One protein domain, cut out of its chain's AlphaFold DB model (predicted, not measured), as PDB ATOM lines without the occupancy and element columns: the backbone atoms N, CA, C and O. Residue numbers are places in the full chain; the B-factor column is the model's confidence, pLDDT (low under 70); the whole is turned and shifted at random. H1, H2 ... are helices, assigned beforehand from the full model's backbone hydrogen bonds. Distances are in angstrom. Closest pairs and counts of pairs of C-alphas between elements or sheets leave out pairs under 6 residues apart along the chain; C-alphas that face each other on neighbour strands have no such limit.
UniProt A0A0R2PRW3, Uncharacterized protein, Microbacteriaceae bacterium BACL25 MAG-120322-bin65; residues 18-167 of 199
ATOM      1  N   GLU A  18     188.733 189.425 252.785       81.06
ATOM      2  CA  GLU A  18     188.758 188.750 251.489       81.06
ATOM      3  C   GLU A  18     187.428 188.054 251.164       81.06
ATOM      4  O   GLU A  18     186.930 188.169 250.047       81.06
ATOM      5  N   LEU A  19     186.797 187.398 252.145       78.19
ATOM      6  CA  LEU A  19     185.470 186.796 251.967       78.19
ATOM      7  C   LEU A  19     184.385 187.856 251.722       78.19
ATOM      8  O   LEU A  19     183.476 187.623 250.927       78.19
ATOM      9  N   ALA A  20     184.473 189.013 252.382       76.75
ATOM     10  CA  ALA A  20     183.547 190.122 252.156       76.75
ATOM     11  C   ALA A  20     183.698 190.705 250.740       76.75
ATOM     12  O   ALA A  20     182.693 190.952 250.073       76.75
ATOM     13  N   ASP A  21     184.934 190.848 250.256       78.75
ATOM     14  CA  ASP A  21     185.218 191.308 248.893       78.75
ATOM     15  C   ASP A  21     184.710 190.298 247.849       78.75
ATOM     16  O   ASP A  21     184.042 190.680 246.884       78.75
ATOM     17  N   GLN A  22     184.931 188.996 248.072       80.19
ATOM     18  CA  GLN A  22     184.410 187.928 247.208       80.19
ATOM     19  C   GLN A  22     182.878 187.893 247.189       80.19
ATOM     20  O   GLN A  22     182.275 187.773 246.122       80.19
ATOM     21  N   PHE A  23     182.230 188.032 248.349       77.06
ATOM     22  CA  PHE A  23     180.772 188.104 248.431       77.06
ATOM     23  C   PHE A  23     180.225 189.347 247.718       77.06
ATOM     24  O   PHE A  23     179.208 189.264 247.029       77.06
ATOM     25  N   GLY A  24     180.915 190.484 247.831       72.69
ATOM     26  CA  GLY A  24     180.523 191.717 247.159       72.69
ATOM     27  C   GLY A  24     180.606 191.631 245.630       72.69
ATOM     28  O   GLY A  24     179.768 192.199 244.924       72.69
ATOM     29  N   GLN A  25     181.583 190.886 245.113       76.62
ATOM     30  CA  GLN A  25     181.765 190.656 243.675       76.62
ATOM     31  C   GLN A  25     180.906 189.508 243.127       76.62
ATOM     32  O   GLN A  25     180.763 189.371 241.911       76.62
ATOM     33  N   ALA A  26     180.326 188.675 243.992       78.75
ATOM     34  CA  ALA A  26     179.525 187.542 243.565       78.75
ATOM     35  C   ALA A  26     178.224 188.011 242.889       78.75
ATOM     36  O   ALA A  26     177.419 188.747 243.465       78.75
ATOM     37  N   ALA A  27     178.002 187.545 241.660       80.31
ATOM     38  CA  ALA A  27     176.838 187.885 240.855       80.31
ATOM     39  C   ALA A  27     176.116 186.631 240.355       80.31
ATOM     40  O   ALA A  27     176.736 185.668 239.901       80.31
ATOM     41  N   LEU A  28     174.786 186.664 240.386       75.38
ATOM     42  CA  LEU A  28     173.944 185.669 239.738       75.38
ATOM     43  C   LEU A  28     174.134 185.775 238.229       75.38
ATOM     44  O   LEU A  28     173.940 186.845 237.641       75.38
ATOM     45  N   TRP A  29     174.561 184.666 237.625       76.31
ATOM     46  CA  TRP A  29     174.856 184.560 236.193       76.31
ATOM     47  C   TRP A  29     175.816 185.652 235.675       76.31
ATOM     48  O   TRP A  29     175.770 186.011 234.503       76.31
ATOM     49  N   GLY A  30     176.673 186.197 236.549       72.81
ATOM     50  CA  GLY A  30     177.657 187.234 236.213       72.81
ATOM     51  C   GLY A  30     177.099 188.650 236.018       72.81
ATOM     52  O   GLY A  30     177.872 189.550 235.709       72.81
ATOM     53  N   LEU A  31     175.790 188.869 236.190       72.12
ATOM     54  CA  LEU A  31     175.126 190.130 235.819       72.12
ATOM     55  C   LEU A  31     174.401 190.822 236.981       72.12
ATOM     56  O   LEU A  31     174.293 192.046 236.982       72.12
ATOM     57  N   ALA A  32     173.905 190.065 237.963       79.94
ATOM     58  CA  ALA A  32     173.129 190.610 239.075       79.94
ATOM     59  C   ALA A  32     173.847 190.360 240.417       79.94
ATOM     60  O   ALA A  32     173.828 189.225 240.900       79.94
ATOM     61  N   PRO A  33     174.494 191.375 241.029       82.81
ATOM     62  CA  PRO A  33     175.225 191.207 242.286       82.81
ATOM     63  C   PRO A  33     174.325 190.656 243.395       82.81
ATOM     64  O   PRO A  33     173.233 191.173 243.621       82.81
ATOM     65  N   LEU A  34     174.785 189.641 244.131       83.00
ATOM     66  CA  LEU A  34     173.988 188.988 245.180       83.00
ATOM     67  C   LEU A  34     173.598 189.947 246.310       83.00
ATOM     68  O   LEU A  34     172.534 189.818 246.909       83.00
ATOM     69  N   GLN A  35     174.450 190.921 246.600       83.31
ATOM     70  CA  GLN A  35     174.188 191.937 247.616       83.31
ATOM     71  C   GLN A  35     173.193 193.015 247.166       83.31
ATOM     72  O   GLN A  35     172.647 193.718 248.016       83.31
ATOM     73  N   ALA A  36     172.937 193.151 245.860       85.06
ATOM     74  CA  ALA A  36     172.060 194.193 245.351       85.06
ATOM     75  C   ALA A  36     170.610 193.961 245.797       85.06
ATOM     76  O   ALA A  36     170.119 192.828 245.838       85.06
ATOM     77  N   THR A  37     169.923 195.058 246.103       87.00
ATOM     78  CA  THR A  37     168.480 195.099 246.353       87.00
ATOM     79  C   THR A  37     167.787 195.814 245.198       87.00
ATOM     80  O   THR A  37     168.385 196.656 244.521       87.00
ATOM     81  N   MET A  38     166.506 195.509 244.977       86.06
ATOM     82  CA  MET A  38     165.715 196.192 243.947       86.06
ATOM     83  C   MET A  38     165.539 197.684 244.280       86.06
ATOM     84  O   MET A  38     165.620 198.529 243.392       86.06
ATOM     85  N   SER A  39     165.373 198.007 245.567       89.56
ATOM     86  CA  SER A  39     165.288 199.379 246.071       89.56
ATOM     87  C   SER A  39     166.536 200.210 245.778       89.56
ATOM     88  O   SER A  39     166.402 201.350 245.349       89.56
ATOM     89  N   TYR A  40     167.733 199.642 245.962       88.00
ATOM     90  CA  TYR A  40     168.993 200.317 245.654       88.00
ATOM     91  C   TYR A  40     169.191 200.457 244.147       88.00
ATOM     92  O   TYR A  40     169.566 201.518 243.676       88.00
ATOM     93  N   ALA A  41     168.888 199.413 243.372       87.44
ATOM     94  CA  ALA A  41     169.057 199.451 241.920       87.44
ATOM     95  C   ALA A  41     168.187 200.518 241.229       87.44
ATOM     96  O   ALA A  41     168.560 201.013 240.168       87.44
ATOM     97  N   LEU A  42     167.041 200.861 241.825       87.25
ATOM     98  CA  LEU A  42     166.107 201.876 241.333       87.25
ATOM     99  C   LEU A  42     166.300 203.259 241.978       87.25
ATOM    100  O   LEU A  42     165.566 204.187 241.636       87.25
ATOM    101  N   SER A  43     167.239 203.410 242.916       90.31
ATOM    102  CA  SER A  43     167.484 204.682 243.596       90.31
ATOM    103  C   SER A  43     168.390 205.602 242.771       90.31
ATOM    104  O   SER A  43     169.106 205.162 241.871       90.31
ATOM    105  N   ALA A  44     168.365 206.904 243.065       84.06
ATOM    106  CA  ALA A  44     169.202 207.881 242.364       84.06
ATOM    107  C   ALA A  44     170.699 207.720 242.698       84.06
ATOM    108  O   ALA A  44     171.559 208.178 241.951       84.06
ATOM    109  N   GLU A  45     171.007 207.058 243.815       85.38
ATOM    110  CA  GLU A  45     172.354 206.805 244.331       85.38
ATOM    111  C   GLU A  45     172.957 205.481 243.824       85.38
ATOM    112  O   GLU A  45     174.055 205.092 244.243       85.38
ATOM    113  N   ALA A  46     172.247 204.763 242.949       84.88
ATOM    114  CA  ALA A  46     172.712 203.508 242.380       84.88
ATOM    115  C   ALA A  46     174.003 203.713 241.571       84.88
ATOM    116  O   ALA A  46     174.035 204.465 240.600       84.88
ATOM    117  N   THR A  47     175.066 202.987 241.920       84.62
ATOM    118  CA  THR A  47     176.336 202.983 241.164       84.62
ATOM    119  C   THR A  47     176.394 201.874 240.109       84.62
ATOM    120  O   THR A  47     177.439 201.616 239.511       84.62
ATOM    121  N   LEU A  48     175.268 201.194 239.880       83.00
ATOM    122  CA  LEU A  48     175.133 200.114 238.911       83.00
ATOM    123  C   LEU A  48     175.039 200.676 237.487       83.00
ATOM    124  O   LEU A  48     174.433 201.718 237.243       83.00
ATOM    125  N   SER A  49     175.610 199.958 236.520       86.50
ATOM    126  CA  SER A  49     175.366 200.247 235.105       86.50
ATOM    127  C   SER A  49     173.899 199.982 234.750       86.50
ATOM    128  O   SER A  49     173.240 199.149 235.374       86.50
ATOM    129  N   SER A  50     173.386 200.614 233.691       84.50
ATOM    130  CA  SER A  50     171.997 200.405 233.254       84.50
ATOM    131  C   SER A  50     171.675 198.931 232.975       84.50
ATOM    132  O   SER A  50     170.582 198.467 233.296       84.50
ATOM    133  N   SER A  51     172.629 198.169 232.426       85.19
ATOM    134  CA  SER A  51     172.465 196.729 232.196       85.19
ATOM    135  C   SER A  51     172.388 195.932 233.502       85.19
ATOM    136  O   SER A  51     171.541 195.048 233.617       85.19
ATOM    137  N   ALA A  52     173.215 196.264 234.497       84.81
ATOM    138  CA  ALA A  52     173.185 195.626 235.810       84.81
ATOM    139  C   ALA A  52     171.898 195.966 236.576       84.81
ATOM    140  O   ALA A  52     171.291 195.077 237.169       84.81
ATOM    141  N   THR A  53     171.420 197.213 236.505       87.62
ATOM    142  CA  THR A  53     170.129 197.614 237.085       87.62
ATOM    143  C   THR A  53     168.985 196.786 236.510       87.62
ATOM    144  O   THR A  53     168.209 196.199 237.264       87.62
ATOM    145  N   VAL A  54     168.905 196.671 235.179       88.44
ATOM    146  CA  VAL A  54     167.876 195.854 234.521       88.44
ATOM    147  C   VAL A  54     167.999 194.385 234.933       88.44
ATOM    148  O   VAL A  54     166.990 193.761 235.258       88.44
ATOM    149  N   ALA A  55     169.217 193.837 234.988       88.00
ATOM    150  CA  ALA A  55     169.447 192.461 235.419       88.00
ATOM    151  C   ALA A  55     168.988 192.215 236.865       88.00
ATOM    152  O   ALA A  55     168.320 191.212 237.124       88.00
ATOM    153  N   VAL A  56     169.289 193.126 237.796       87.94
ATOM    154  CA  VAL A  56     168.862 193.036 239.202       87.94
ATOM    155  C   VAL A  56     167.342 193.084 239.312       87.94
ATOM    156  O   VAL A  56     166.753 192.215 239.953       87.94
ATOM    157  N   VAL A  57     166.699 194.053 238.655       88.88
ATOM    158  CA  VAL A  57     165.241 194.228 238.706       88.88
ATOM    159  C   VAL A  57     164.520 193.019 238.113       88.88
ATOM    160  O   VAL A  57     163.621 192.474 238.752       88.88
ATOM    161  N   LEU A  58     164.940 192.551 236.933       89.06
ATOM    162  CA  LEU A  58     164.354 191.368 236.299       89.06
ATOM    163  C   LEU A  58     164.563 190.111 237.146       89.06
ATOM    164  O   LEU A  58     163.618 189.354 237.354       89.06
ATOM    165  N   THR A  59     165.771 189.905 237.676       87.38
ATOM    166  CA  THR A  59     166.074 188.744 238.524       87.38
ATOM    167  C   THR A  59     165.215 188.747 239.783       87.38
ATOM    168  O   THR A  59     164.572 187.744 240.093       87.38
ATOM    169  N   ALA A  60     165.147 189.884 240.481       88.44
ATOM    170  CA  ALA A  60     164.335 190.028 241.680       88.44
ATOM    171  C   ALA A  60     162.842 189.812 241.376       88.44
ATOM    172  O   ALA A  60     162.178 189.059 242.089       88.44
ATOM    173  N   ALA A  61     162.320 190.386 240.286       88.81
ATOM    174  CA  ALA A  61     160.929 190.200 239.876       88.81
ATOM    175  C   ALA A  61     160.606 188.726 239.575       88.81
ATOM    176  O   ALA A  61     159.619 188.192 240.087       88.81
ATOM    177  N   VAL A  62     161.458 188.036 238.809       89.56
ATOM    178  CA  VAL A  62     161.293 186.606 238.499       89.56
ATOM    179  C   VAL A  62     161.329 185.759 239.771       89.56
ATOM    180  O   VAL A  62     160.508 184.851 239.920       89.56
ATOM    181  N   MET A  63     162.226 186.058 240.714       87.50
ATOM    182  CA  MET A  63     162.281 185.364 242.001       87.50
ATOM    183  C   MET A  63     161.007 185.574 242.821       87.50
ATOM    184  O   MET A  63     160.420 184.587 243.258       87.50
ATOM    185  N   VAL A  64     160.530 186.815 242.977       88.94
ATOM    186  CA  VAL A  64     159.278 187.111 243.700       88.94
ATOM    187  C   VAL A  64     158.107 186.351 243.092       88.94
ATOM    188  O   VAL A  64     157.347 185.712 243.823       88.94
ATOM    189  N   VAL A  65     157.971 186.379 241.765       89.75
ATOM    190  CA  VAL A  65     156.895 185.674 241.057       89.75
ATOM    191  C   VAL A  65     157.011 184.167 241.268       89.75
ATOM    192  O   VAL A  65     156.027 183.529 241.636       89.75
ATOM    193  N   THR A  66     158.206 183.597 241.103       87.25
ATOM    194  CA  THR A  66     158.435 182.150 241.234       87.25
ATOM    195  C   THR A  66     158.181 181.669 242.661       87.25
ATOM    196  O   THR A  66     157.497 180.668 242.866       87.25
ATOM    197  N   MET A  67     158.679 182.394 243.664       85.12
ATOM    198  CA  MET A  67     158.453 182.073 245.075       85.12
ATOM    199  C   MET A  67     156.982 182.214 245.457       85.12
ATOM    200  O   MET A  67     156.435 181.318 246.097       85.12
ATOM    201  N   SER A  68     156.328 183.298 245.030       87.94
ATOM    202  CA  SER A  68     154.902 183.520 245.293       87.94
ATOM    203  C   SER A  68     154.054 182.429 244.647       87.94
ATOM    204  O   SER A  68     153.187 181.868 245.310       87.94
ATOM    205  N   ALA A  69     154.340 182.068 243.393       87.94
ATOM    206  CA  ALA A  69     153.656 180.992 242.685       87.94
ATOM    207  C   ALA A  69     153.867 179.637 243.371       87.94
ATOM    208  O   ALA A  69     152.898 178.925 243.627       87.94
ATOM    209  N   SER A  70     155.110 179.298 243.727       83.38
ATOM    210  CA  SER A  70     155.425 178.064 244.454       83.38
ATOM    211  C   SER A  70     154.659 177.990 245.773       83.38
ATOM    212  O   SER A  70     154.000 176.989 246.049       83.38
ATOM    213  N   GLN A  71     154.698 179.053 246.578       83.19
ATOM    214  CA  GLN A  71     154.029 179.085 247.876       83.19
ATOM    215  C   GLN A  71     152.503 179.031 247.728       83.19
ATOM    216  O   GLN A  71     151.831 178.341 248.494       83.19
ATOM    217  N   PHE A  72     151.960 179.708 246.718       86.00
ATOM    218  CA  PHE A  72     150.539 179.684 246.392       86.00
ATOM    219  C   PHE A  72     150.072 178.281 245.990       86.00
ATOM    220  O   PHE A  72     149.063 177.794 246.503       86.00
ATOM    221  N   ILE A  73     150.831 177.588 245.135       83.56
ATOM    222  CA  ILE A  73     150.545 176.204 244.739       83.56
ATOM    223  C   ILE A  73     150.578 175.281 245.959       83.56
ATOM    224  O   ILE A  73     149.645 174.501 246.149       83.56
ATOM    225  N   THR A  74     151.601 175.383 246.810       80.19
ATOM    226  CA  THR A  74     151.701 174.580 248.039       80.19
ATOM    227  C   THR A  74     150.491 174.795 248.945       80.19
ATOM    228  O   THR A  74     149.887 173.835 249.422       80.19
ATOM    229  N   GLN A  75     150.074 176.046 249.148       80.44
ATOM    230  CA  GLN A  75     148.898 176.333 249.965       80.44
ATOM    231  C   GLN A  75     147.603 175.805 249.334       80.44
ATOM    232  O   GLN A  75     146.785 175.215 250.037       80.44
ATOM    233  N   LEU A  76     147.435 175.926 248.013       79.00
ATOM    234  CA  LEU A  76     146.304 175.314 247.314       79.00
ATOM    235  C   LEU A  76     146.295 173.791 247.453       79.00
ATOM    236  O   LEU A  76     145.226 173.208 247.624       79.00
ATOM    237  N   GLN A  77     147.452 173.128 247.408       74.12
ATOM    238  CA  GLN A  77     147.539 171.680 247.617       74.12
ATOM    239  C   GLN A  77     147.079 171.289 249.026       74.12
ATOM    240  O   GLN A  77     146.270 170.370 249.160       74.12
ATOM    241  N   ILE A  78     147.522 172.017 250.056       73.62
ATOM    242  CA  ILE A  78     147.106 171.797 251.450       73.62
ATOM    243  C   ILE A  78     145.592 172.008 251.609       73.62
ATOM    244  O   ILE A  78     144.913 171.197 252.238       73.62
ATOM    245  N   MET A  79     145.052 173.072 251.009       73.06
ATOM    246  CA  MET A  79     143.635 173.425 251.119       73.06
ATOM    247  C   MET A  79     142.704 172.545 250.277       73.06
ATOM    248  O   MET A  79     141.530 172.432 250.612       73.06
ATOM    249  N   SER A  80     143.177 171.962 249.174       68.38
ATOM    250  CA  SER A  80     142.339 171.143 248.283       68.38
ATOM    251  C   SER A  80     142.365 169.662 248.634       68.38
ATOM    252  O   SER A  80     141.331 169.016 248.554       68.38
ATOM    253  N   LYS A  81     143.515 169.115 249.045       59.78
ATOM    254  CA  LYS A  81     143.683 167.660 249.198       59.78
ATOM    255  C   LYS A  81     143.492 167.135 250.622       59.78
ATOM    256  O   LYS A  81     143.551 165.927 250.809       59.78
ATOM    257  N   ASN A  82     143.281 168.001 251.617       60.28
ATOM    258  CA  ASN A  82     143.238 167.618 253.036       60.28
ATOM    259  C   ASN A  82     141.974 168.110 253.775       60.28
ATOM    260  O   ASN A  82     142.045 168.454 254.954       60.28
ATOM    261  N   GLN A  83     140.833 168.246 253.084       61.88
ATOM    262  CA  GLN A  83     139.628 168.862 253.659       61.88
ATOM    263  C   GLN A  83     138.362 168.043 253.362       61.88
ATOM    264  O   GLN A  83     137.977 167.884 252.208       61.88
ATOM    265  N   SER A  84     137.671 167.599 254.417       63.44
ATOM    266  CA  SER A  84     136.282 167.124 254.348       63.44
ATOM    267  C   SER A  84     135.303 168.314 254.253       63.44
ATOM    268  O   SER A  84     135.683 169.447 254.574       63.44
ATOM    269  N   PRO A  85     134.034 168.113 253.846       64.50
ATOM    270  CA  PRO A  85     133.052 169.197 253.715       64.50
ATOM    271  C   PRO A  85     132.884 170.042 254.990       64.50
ATOM    272  O   PRO A  85     132.861 171.267 254.908       64.50
ATOM    273  N   ALA A  86     132.895 169.409 256.169       66.69
ATOM    274  CA  ALA A  86     132.792 170.087 257.467       66.69
ATOM    275  C   ALA A  86     134.008 170.979 257.798       66.69
ATOM    276  O   ALA A  86     133.892 171.998 258.476       66.69
ATOM    277  N   MET A  87     135.192 170.623 257.300       67.00
ATOM    278  CA  MET A  87     136.439 171.358 257.539       67.00
ATOM    279  C   MET A  87     136.514 172.664 256.727       67.00
ATOM    280  O   MET A  87     137.071 173.657 257.204       67.00
ATOM    281  N   ARG A  88     135.850 172.718 255.563       69.50
ATOM    282  CA  ARG A  88     135.748 173.924 254.714       69.50
ATOM    283  C   ARG A  88     134.939 175.051 255.361       69.50
ATOM    284  O   ARG A  88     135.166 176.219 255.050       69.50
ATOM    285  N   GLU A  89     134.027 174.718 256.270       77.19
ATOM    286  CA  GLU A  89     133.218 175.690 257.020       77.19
ATOM    287  C   GLU A  89     133.921 176.195 258.290       77.19
ATOM    288  O   GLU A  89     133.486 177.162 258.925       77.19
ATOM    289  N   SER A  90     135.055 175.583 258.651       81.88
ATOM    290  CA  SER A  90     135.776 175.936 259.866       81.88
ATOM    291  C   SER A  90     136.329 177.375 259.822       81.88
ATOM    292  O   SER A  90     136.761 177.876 258.774       81.88
ATOM    293  N   PRO A  91     136.387 178.075 260.972       83.62
ATOM    294  CA  PRO A  91     137.093 179.353 261.087       83.62
ATOM    295  C   PRO A  91     138.563 179.272 260.641       83.62
ATOM    296  O   PRO A  91     139.071 180.212 260.032       83.62
ATOM    297  N   MET A  92     139.213 178.126 260.868       83.75
ATOM    298  CA  MET A  92     140.604 177.883 260.476       83.75
ATOM    299  C   MET A  92     140.796 177.914 258.957       83.75
ATOM    300  O   MET A  92     141.741 178.537 258.475       83.75
ATOM    301  N   TYR A  93     139.879 177.323 258.184       84.69
ATOM    302  CA  TYR A  93     139.938 177.368 256.719       84.69
ATOM    303  C   TYR A  93     139.838 178.804 256.185       84.69
ATOM    304  O   TYR A  93     140.587 179.200 255.290       84.69
ATOM    305  N   ARG A  94     138.954 179.623 256.771       85.38
ATOM    306  CA  ARG A  94     138.814 181.042 256.402       85.38
ATOM    307  C   ARG A  94     140.087 181.837 256.699       85.38
ATOM    308  O   ARG A  94     140.497 182.639 255.861       85.38
ATOM    309  N   GLN A  95     140.736 181.578 257.833       86.62
ATOM    310  CA  GLN A  95     142.018 182.196 258.176       86.62
ATOM    311  C   GLN A  95     143.132 181.783 257.201       86.62
ATOM    312  O   GLN A  95     143.852 182.646 256.700       86.62
ATOM    313  N   GLN A  96     143.242 180.491 256.872       84.81
ATOM    314  CA  GLN A  96     144.210 179.993 255.885       84.81
ATOM    315  C   GLN A  96     143.986 180.621 254.505       84.81
ATOM    316  O   GLN A  96     144.929 181.098 253.876       84.81
ATOM    317  N   LYS A  97     142.726 180.701 254.060       84.81
ATOM    318  CA  LYS A  97     142.353 181.342 252.795       84.81
ATOM    319  C   LYS A  97     142.704 182.829 252.775       84.81
ATOM    320  O   LYS A  97     143.152 183.325 251.752       84.81
ATOM    321  N   MET A  98     142.503 183.553 253.875       88.19
ATOM    322  CA  MET A  98     142.891 184.963 253.963       88.19
ATOM    323  C   MET A  98     144.409 185.126 253.823       88.19
ATOM    324  O   MET A  98     144.869 185.966 253.051       88.19
ATOM    325  N   LEU A  99     145.179 184.284 254.520       86.56
ATOM    326  CA  LEU A  99     146.640 184.303 254.461       86.56
ATOM    327  C   LEU A  99     147.167 184.023 253.045       86.56
ATOM    328  O   LEU A  99     148.122 184.673 252.626       86.56
ATOM    329  N   LEU A 100     146.514 183.128 252.293       86.25
ATOM    330  CA  LEU A 100     146.838 182.825 250.894       86.25
ATOM    331  C   LEU A 100     146.858 184.063 249.999       86.25
ATOM    332  O   LEU A 100     147.734 184.174 249.149       86.25
ATOM    333  N   TYR A 101     145.920 184.993 250.188       85.81
ATOM    334  CA  TYR A 101     145.858 186.224 249.392       85.81
ATOM    335  C   TYR A 101     146.749 187.342 249.947       85.81
ATOM    336  O   TYR A 101     147.204 188.194 249.190       85.81
ATOM    337  N   MET A 102     147.032 187.330 251.250       88.75
ATOM    338  CA  MET A 102     147.917 188.303 251.905       88.75
ATOM    339  C   MET A 102     149.392 188.062 251.559       88.75
ATOM    340  O   MET A 102     150.155 188.993 251.318       88.75
ATOM    341  N   LEU A 103     149.798 186.796 251.509       87.00
ATOM    342  CA  LEU A 103     151.192 186.396 251.360       87.00
ATOM    343  C   LEU A 103     151.851 186.852 250.035       87.00
ATOM    344  O   LEU A 103     152.981 187.333 250.099       87.00
ATOM    345  N   PRO A 104     151.191 186.806 248.860       84.12
ATOM    346  CA  PRO A 104     151.735 187.380 247.628       84.12
ATOM    347  C   PRO A 104     152.033 188.880 247.736       84.12
ATOM    348  O   PRO A 104     153.048 189.339 247.221       84.12
ATOM    349  N   LEU A 105     151.193 189.643 248.446       88.81
ATOM    350  CA  LEU A 105     151.440 191.069 248.678       88.81
ATOM    351  C   LEU A 105     152.677 191.265 249.551       88.81
ATOM    352  O   LEU A 105     153.547 192.062 249.215       88.81
ATOM    353  N   VAL A 106     152.796 190.491 250.632       88.44
ATOM    354  CA  VAL A 106     153.982 190.524 251.498       88.44
ATOM    355  C   VAL A 106     155.248 190.202 250.704       88.44
ATOM    356  O   VAL A 106     156.246 190.895 250.871       88.44
ATOM    357  N   PHE A 107     155.212 189.204 249.817       86.62
ATOM    358  CA  PHE A 107     156.354 188.862 248.964       86.62
ATOM    359  C   PHE A 107     156.709 189.949 247.951       86.62
ATOM    360  O   PHE A 107     157.891 190.170 247.688       86.62
ATOM    361  N   LEU A 108     155.713 190.651 247.415       87.06
ATOM    362  CA  LEU A 108     155.943 191.779 246.521       87.06
ATOM    363  C   LEU A 108     156.699 192.910 247.230       87.06
ATOM    364  O   LEU A 108     157.711 193.384 246.718       87.06
ATOM    365  N   PHE A 109     156.251 193.306 248.422       89.56
ATOM    366  CA  PHE A 109     156.942 194.335 249.202       89.56
ATOM    367  C   PHE A 109     158.309 193.851 249.686       89.56
ATOM    368  O   PHE A 109     159.287 194.588 249.612       89.56
ATOM    369  N   SER A 110     158.411 192.609 250.154       86.81
ATOM    370  CA  SER A 110     159.659 192.090 250.708       86.81
ATOM    371  C   SER A 110     160.757 191.944 249.651       86.81
ATOM    372  O   SER A 110     161.898 192.321 249.909       86.81
ATOM    373  N   GLY A 111     160.419 191.511 248.433       84.81
ATOM    374  CA  GLY A 111     161.364 191.421 247.319       84.81
ATOM    375  C   GLY A 111     161.902 192.769 246.832       84.81
ATOM    376  O   GLY A 111     162.954 192.813 246.200       84.81
ATOM    377  N   PHE A 112     161.222 193.875 247.149       88.50
ATOM    378  CA  PHE A 112     161.736 195.214 246.871       88.50
ATOM    379  C   PHE A 112     162.878 195.604 247.824       88.50
ATOM    380  O   PHE A 112     163.842 196.248 247.409       88.50
ATOM    381  N   TYR A 113     162.790 195.190 249.093       88.38
ATOM    382  CA  TYR A 113     163.738 195.579 250.142       88.38
ATOM    383  C   TYR A 113     164.847 194.555 250.406       88.38
ATOM    384  O   TYR A 113     165.889 194.920 250.947       88.38
ATOM    385  N   PHE A 114     164.647 193.284 250.063       89.19
ATOM    386  CA  PHE A 114     165.622 192.228 250.332       89.19
ATOM    387  C   PHE A 114     166.690 192.107 249.244       89.19
ATOM    388  O   PHE A 114     166.479 192.472 248.087       89.19
ATOM    389  N   SER A 115     167.866 191.609 249.636       88.50
ATOM    390  CA  SER A 115     168.968 191.373 248.703       88.50
ATOM    391  C   SER A 115     168.740 190.104 247.892       88.50
ATOM    392  O   SER A 115     168.152 189.125 248.372       88.50
ATOM    393  N   LEU A 116     169.261 190.098 246.666       87.00
ATOM    394  CA  LEU A 116     169.163 188.953 245.762       87.00
ATOM    395  C   LEU A 116     169.719 187.663 246.377       87.00
ATOM    396  O   LEU A 116     169.167 186.591 246.144       87.00
ATOM    397  N   GLY A 117     170.763 187.739 247.201       85.75
ATOM    398  CA  GLY A 117     171.343 186.589 247.893       85.75
ATOM    399  C   GLY A 117     170.373 185.943 248.882       85.75
ATOM    400  O   GLY A 117     170.206 184.724 248.870       85.75
ATOM    401  N   VAL A 118     169.666 186.749 249.681       88.00
ATOM    402  CA  VAL A 118     168.645 186.245 250.616       88.00
ATOM    403  C   VAL A 118     167.476 185.629 249.849       88.00
ATOM    404  O   VAL A 118     167.017 184.537 250.187       88.00
ATOM    405  N   MET A 119     167.028 186.283 248.775       86.62
ATOM    406  CA  MET A 119     165.957 185.765 247.918       86.62
ATOM    407  C   MET A 119     166.357 184.455 247.227       86.62
ATOM    408  O   MET A 119     165.558 183.523 247.164       86.62
ATOM    409  N   THR A 120     167.610 184.343 246.783       85.50
ATOM    410  CA  THR A 120     168.165 183.125 246.174       85.50
ATOM    411  C   THR A 120     168.185 181.975 247.170       85.50
ATOM    412  O   THR A 120     167.688 180.892 246.864       85.50
ATOM    413  N   TYR A 121     168.716 182.212 248.375       86.12
ATOM    414  CA  TYR A 121     168.715 181.219 249.451       86.12
ATOM    415  C   TYR A 121     167.301 180.689 249.698       86.12
ATOM    416  O   TYR A 121     167.060 179.481 249.766       86.12
ATOM    417  N   TRP A 122     166.344 181.604 249.773       85.31
ATOM    418  CA  TRP A 122     164.974 181.264 250.093       85.31
ATOM    419  C   TRP A 122     164.276 180.531 248.933       85.31
ATOM    420  O   TRP A 122     163.508 179.598 249.168       85.31
ATOM    421  N   LEU A 123     164.600 180.860 247.678       83.88
ATOM    422  CA  LEU A 123     164.103 180.155 246.498       83.88
ATOM    423  C   LEU A 123     164.603 178.708 246.485       83.88
ATOM    424  O   LEU A 123     163.809 177.781 246.323       83.88
ATOM    425  N   VAL A 124     165.906 178.514 246.699       86.06
ATOM    426  CA  VAL A 124     166.523 177.183 246.760       86.06
ATOM    427  C   VAL A 124     165.914 176.357 247.896       86.06
ATOM    428  O   VAL A 124     165.584 175.191 247.691       86.06
ATOM    429  N   SER A 125     165.685 176.962 249.065       83.81
ATOM    430  CA  SER A 125     165.025 176.305 250.199       83.81
ATOM    431  C   SER A 125     163.592 175.859 249.870       83.81
ATOM    432  O   SER A 125     163.211 174.720 250.159       83.81
ATOM    433  N   ASN A 126     162.807 176.706 249.197       83.19
ATOM    434  CA  ASN A 126     161.450 176.357 248.767       83.19
ATOM    435  C   ASN A 126     161.450 175.220 247.737       83.19
ATOM    436  O   ASN A 126     160.676 174.273 247.873       83.19
ATOM    437  N   LEU A 127     162.349 175.267 246.750       83.06
ATOM    438  CA  LEU A 127     162.494 174.207 245.750       83.06
ATOM    439  C   LEU A 127     162.925 172.878 246.380       83.06
ATOM    440  O   LEU A 127     162.373 171.832 246.038       83.06
ATOM    441  N   TRP A 128     163.860 172.913 247.332       85.38
ATOM    442  CA  TRP A 128     164.280 171.731 248.083       85.38
ATOM    443  C   TRP A 128     163.118 171.117 248.865       85.38
ATOM    444  O   TRP A 128     162.863 169.916 248.770       85.38
ATOM    445  N   THR A 129     162.367 171.950 249.588       77.81
ATOM    446  CA  THR A 129     161.212 171.507 250.377       77.81
ATOM    447  C   THR A 129     160.128 170.922 249.474       77.81
ATOM    448  O   THR A 129     159.572 169.871 249.780       77.81
ATOM    449  N   MET A 130     159.876 171.541 248.318       78.38
ATOM    450  CA  MET A 130     158.959 171.008 247.311       78.38
ATOM    451  C   MET A 130     159.434 169.650 246.777       78.38
ATOM    452  O   MET A 130     158.628 168.732 246.660       78.38
ATOM    453  N   GLY A 131     160.731 169.485 246.498       83.38
ATOM    454  CA  GLY A 131     161.307 168.203 246.083       83.38
ATOM    455  C   GLY A 131     161.151 167.117 247.150       83.38
ATOM    456  O   GLY A 131     160.705 166.007 246.855       83.38
ATOM    457  N   GLN A 132     161.429 167.456 248.410       83.12
ATOM    458  CA  GLN A 132     161.241 166.559 249.549       83.12
ATOM    459  C   GLN A 132     159.768 166.162 249.714       83.12
ATOM    460  O   GLN A 132     159.464 164.976 249.842       83.12
ATOM    461  N   GLN A 133     158.847 167.127 249.650       72.62
ATOM    462  CA  GLN A 133     157.406 166.875 249.706       72.62
ATOM    463  C   GLN A 133     156.931 166.022 248.527       72.62
ATOM    464  O   GLN A 133     156.140 165.102 248.721       72.62
ATOM    465  N   PHE A 134     157.440 166.268 247.319       80.12
ATOM    466  CA  PHE A 134     157.100 165.488 246.132       80.12
ATOM    467  C   PHE A 134     157.509 164.018 246.277       80.12
ATOM    468  O   PHE A 134     156.701 163.129 246.003       80.12
ATOM    469  N   ILE A 135     158.733 163.755 246.749       79.12
ATOM    470  CA  ILE A 135     159.221 162.391 246.997       79.12
ATOM    471  C   ILE A 135     158.382 161.714 248.089       79.12
ATOM    472  O   ILE A 135     157.962 160.569 247.919       79.12
ATOM    473  N   VAL A 136     158.086 162.424 249.185       74.62
ATOM    474  CA  VAL A 136     157.296 161.879 250.298       74.62
ATOM    475  C   VAL A 136     155.867 161.550 249.873       74.62
ATOM    476  O   VAL A 136     155.434 160.425 250.084       74.62
ATOM    477  N   ILE A 137     155.151 162.467 249.217       68.62
ATOM    478  CA  ILE A 137     153.758 162.242 248.787       68.62
ATOM    479  C   ILE A 137     153.672 161.110 247.755       68.62
ATOM    480  O   ILE A 137     152.701 160.352 247.736       68.62
ATOM    481  N   ARG A 138     154.683 160.972 246.891       67.62
ATOM    482  CA  ARG A 138     154.744 159.895 245.897       67.62
ATOM    483  C   ARG A 138     154.948 158.520 246.535       67.62
ATOM    484  O   ARG A 138     154.348 157.555 246.063       67.62
ATOM    485  N   ASN A 139     155.763 158.433 247.584       63.84
ATOM    486  CA  ASN A 139     156.106 157.162 248.227       63.84
ATOM    487  C   ASN A 139     155.173 156.802 249.396       63.84
ATOM    488  O   ASN A 139     155.017 155.626 249.710       63.84
ATOM    489  N   MET A 140     154.532 157.793 250.018       61.16
ATOM    490  CA  MET A 140     153.590 157.653 251.129       61.16
ATOM    491  C   MET A 140     152.395 158.595 250.903       61.16
ATOM    492  O   MET A 140     152.356 159.693 251.466       61.16
ATOM    493  N   PRO A 141     151.422 158.213 250.052       56.66
ATOM    494  CA  PRO A 141     150.219 159.012 249.858       56.66
ATOM    495  C   PRO A 141     149.449 159.100 251.179       56.66
ATOM    496  O   PRO A 141     149.261 158.096 251.863       56.66
ATOM    497  N   THR A 142     149.002 160.300 251.541       58.00
ATOM    498  CA  THR A 142     148.200 160.524 252.746       58.00
ATOM    499  C   THR A 142     146.865 159.766 252.642       58.00
ATOM    500  O   THR A 142     146.090 160.055 251.719       58.00
ATOM    501  N   PRO A 143     146.579 158.809 253.554       47.84
ATOM    502  CA  PRO A 143     145.323 158.054 253.561       47.84
ATOM    503  C   PRO A 143     144.119 158.997 253.686       47.84
ATOM    504  O   PRO A 143     144.157 159.935 254.478       47.84
ATOM    505  N   GLY A 144     143.068 158.777 252.891       52.78
ATOM    506  CA  GLY A 144     141.827 159.570 252.940       52.78
ATOM    507  C   GLY A 144     141.835 160.908 252.182       52.78
ATOM    508  O   GLY A 144     140.837 161.621 252.212       52.78
ATOM    509  N   SER A 145     142.920 161.262 251.483       60.12
ATOM    510  CA  SER A 145     142.950 162.427 250.579       60.12
ATOM    511  C   SER A 145     142.379 162.102 249.189       60.12
ATOM    512  O   SER A 145     142.456 160.960 248.741       60.12
ATOM    513  N   ASP A 146     141.920 163.104 248.428       57.16
ATOM    514  CA  ASP A 146     141.531 162.937 247.009       57.16
ATOM    515  C   ASP A 146     142.644 162.288 246.158       57.16
ATOM    516  O   ASP A 146     142.383 161.640 245.144       57.16
ATOM    517  N   ALA A 147     143.909 162.434 246.571       55.50
ATOM    518  CA  ALA A 147     145.046 161.767 245.944       55.50
ATOM    519  C   ALA A 147     145.089 160.256 246.235       55.50
ATOM    520  O   ALA A 147     145.490 159.498 245.351       55.50
ATOM    521  N   ALA A 148     144.657 159.820 247.422       59.00
ATOM    522  CA  ALA A 148     144.442 158.409 247.733       59.00
ATOM    523  C   ALA A 148     143.256 157.857 246.926       59.00
ATOM    524  O   ALA A 148     143.440 156.892 246.195       59.00
ATOM    525  N   ILE A 149     142.116 158.559 246.893       60.75
ATOM    526  CA  ILE A 149     140.925 158.153 246.117       60.75
ATOM    527  C   ILE A 149     141.248 158.040 244.616       60.75
ATOM    528  O   ILE A 149     140.879 157.070 243.956       60.75
ATOM    529  N   ALA A 150     142.003 158.988 244.052       63.91
ATOM    530  CA  ALA A 150     142.433 158.930 242.656       63.91
ATOM    531  C   ALA A 150     143.480 157.832 242.391       63.91
ATOM    532  O   ALA A 150     143.553 157.320 241.269       63.91
ATOM    533  N   ARG A 151     144.313 157.473 243.379       64.44
ATOM    534  CA  ARG A 151     145.233 156.332 243.279       64.44
ATOM    535  C   ARG A 151     144.457 155.025 243.317       64.44
ATOM    536  O   ARG A 151     144.720 154.168 242.480       64.44
ATOM    537  N   ASP A 152     143.489 154.908 244.211       65.62
ATOM    538  CA  ASP A 152     142.657 153.722 244.372       65.62
ATOM    539  C   ASP A 152     141.764 153.531 243.144       65.62
ATOM    540  O   ASP A 152     141.739 152.445 242.582       65.62
ATOM    541  N   ALA A 153     141.209 154.606 242.575       68.56
ATOM    542  CA  ALA A 153     140.513 154.562 241.287       68.56
ATOM    543  C   ALA A 153     141.432 154.167 240.109       68.56
ATOM    544  O   ALA A 153     140.997 153.504 239.166       68.56
ATOM    545  N   ARG A 154     142.718 154.558 240.124       68.81
ATOM    546  CA  ARG A 154     143.707 154.121 239.111       68.81
ATOM    547  C   ARG A 154     144.123 152.664 239.309       68.81
ATOM    548  O   ARG A 154     144.356 151.975 238.319       68.81
ATOM    549  N   MET A 155     144.240 152.217 240.555       63.41
ATOM    550  CA  MET A 155     144.546 150.835 240.919       63.41
ATOM    551  C   MET A 155     143.375 149.921 240.552       63.41
ATOM    552  O   MET A 155     143.622 148.936 239.869       63.41
ATOM    553  N   ALA A 156     142.134 150.320 240.853       67.00
ATOM    554  CA  ALA A 156     140.895 149.648 240.461       67.00
ATOM    555  C   ALA A 156     140.775 149.509 238.934       67.00
ATOM    556  O   ALA A 156     140.641 148.409 238.408       67.00
ATOM    557  N   LYS A 157     140.994 150.592 238.175       69.75
ATOM    558  CA  LYS A 157     141.026 150.521 236.699       69.75
ATOM    559  C   LYS A 157     142.158 149.645 236.152       69.75
ATOM    560  O   LYS A 157     142.071 149.144 235.031       69.75
ATOM    561  N   ARG A 158     143.266 149.492 236.888       65.12
ATOM    562  CA  ARG A 158     144.404 148.648 236.484       65.12
ATOM    563  C   ARG A 158     144.190 147.182 236.868       65.12
ATOM    564  O   ARG A 158     144.675 146.328 236.129       65.12
ATOM    565  N   SER A 159     143.487 146.889 237.962       58.88
ATOM    566  CA  SER A 159     143.070 145.535 238.348       58.88
ATOM    567  C   SER A 159     141.946 145.020 237.451       58.88
ATOM    568  O   SER A 159     142.060 143.898 236.963       58.88
ATOM    569  N   GLU A 160     140.970 145.865 237.098       60.91
ATOM    570  CA  GLU A 160     139.934 145.573 236.090       60.91
ATOM    571  C   GLU A 160     140.557 145.170 234.744       60.91
ATOM    572  O   GLU A 160     140.216 144.142 234.167       60.91
ATOM    573  N   ARG A 161     141.558 145.927 234.268       59.78
ATOM    574  CA  ARG A 161     142.291 145.615 233.025       59.78
ATOM    575  C   ARG A 161     143.169 144.367 233.107       59.78
ATOM    576  O   ARG A 161     143.592 143.865 232.070       59.78
ATOM    577  N   ARG A 162     143.509 143.905 234.311       61.06
ATOM    578  CA  ARG A 162     144.342 142.714 234.542       61.06
ATOM    579  C   ARG A 162     143.517 141.474 234.886       61.06
ATOM    580  O   ARG A 162     144.115 140.432 235.120       61.06
ATOM    581  N   GLY A 163     142.183 141.573 234.900       50.66
ATOM    582  CA  GLY A 163     141.289 140.449 235.187       50.66
ATOM    583  C   GLY A 163     141.436 139.879 236.600       50.66
ATOM    584  O   GLY A 163     141.019 138.754 236.848       50.66
ATOM    585  N   ILE A 164     142.043 140.631 237.523       53.91
ATOM    586  CA  ILE A 164     142.155 140.222 238.922       53.91
ATOM    587  C   ILE A 164     140.901 140.744 239.610       53.91
ATOM    588  O   ILE A 164     140.801 141.937 239.903       53.91
ATOM    589  N   VAL A 165     139.940 139.848 239.826       44.78
ATOM    590  CA  VAL A 165     138.825 140.088 240.740       44.78
ATOM    591  C   VAL A 165     139.446 140.173 242.129       44.78
ATOM    592  O   VAL A 165     139.841 139.164 242.710       44.78
ATOM    593  N   LEU A 166     139.626 141.397 242.625       51.78
ATOM    594  CA  LEU A 166     139.797 141.617 244.051       51.78
ATOM    595  C   LEU A 166     138.472 141.177 244.666       51.78
ATOM    596  O   LEU A 166     137.473 141.875 244.541       51.78
ATOM    597  N   ILE A 167     138.458 139.969 245.224       45.25
ATOM    598  CA  ILE A 167     137.461 139.596 246.216       45.25
ATOM    599  C   ILE A 167     137.600 140.673 247.289       45.25
ATOM    600  O   ILE A 167     138.643 140.763 247.940       45.25
TER     601      ILE A 167
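AT A GLANCE: This is residues 18 to 167 of the 199 residues of an uncharacterized protein of Microbacteriaceae bacterium BACL25 MAG-120322-bin65 (UniProt A0A0R2PRW3). Two long helices, H5 and H6, spread as a V from the tight turn that joins them, and the longest helix, H3, packs on both arms. At the closed end of the V lie the short H2 and, farther off, H1; the tiny H4 sits in the turn from H3 to H5 at the other end, beyond which H7 extends the model, with residues 157 to 163 sticking out. The printed part has 150 residues with seven named helices, H1 to H7 in order along the chain, and no named strand: an all-helix domain. It is only just loose, close to extended, with a radius of gyration of the C-alphas of 22.2 A, and elongated, spanning 74 by 38 by 26 A.

HOW THE PARTS SIT: Begin at H1, residues 18 to 25, which is apart from H2, residues 38 to 41. Between them, residues 27 to 28 form a short antiparallel pairing with residues 32 to 33. Next find the hub, H3, residues 50 to 81; its residues 53 to 60 alone touch H2, closest at the C-alphas of Ala 41 and Thr 53, 5.3 A. H4, residues 85 to 88, is close but not clearly touching H5, residues 91 to 113: the closest C-alphas, of Met 87 and Tyr 93, are 7.0 A apart. H5 touches H3, closest at the C-alphas of Ser 68 and Pro 104, 5.5 A, at a shallow tilt of 9 degrees, opposite ways. Its residues 111 to 113 alone touch H2, closest at the C-alphas of Met 38 and Phe 112, 5.0 A. H6, residues 116 to 139, touches H3 with residues 116 to 126 alone, closest at the C-alphas of Met 67 and Leu 123, 6.1 A, at a shallow tilt of 29 degrees, the same way. H7, residues 146 to 160, is close but not clearly touching H3, with the C-alphas of Lys 81 and Asp 146 closest at 5.6 A. Each O i to N i+4 pair is within hydrogen-bond range in H1, H3, H6 and H7, 14 of 19 are in H5, and H2 and H4 are too short for such a pair.

IN THESE COORDINATES: Find C-alpha 18 at (188.758, 188.750, 251.489), where H1 begins. H3 runs 46.1 A from C-alpha 50 at (171.997, 200.405, 233.254). H5 is 33.1 A long, with a kink of 34 degrees near residue 103; H6 is 34.5 A and H7 20.6 A, ending at C-alpha 160 at (139.934, 145.573, 236.090).

THE WHOLE: The C-alphas farthest apart, of Glu 45 and Ile 167, are 75.8 A apart. The printed part has no cut, and the link from H1 to H2 is long. Look for pLDDT under 70 at residues 80 to 88 and 137 to 167.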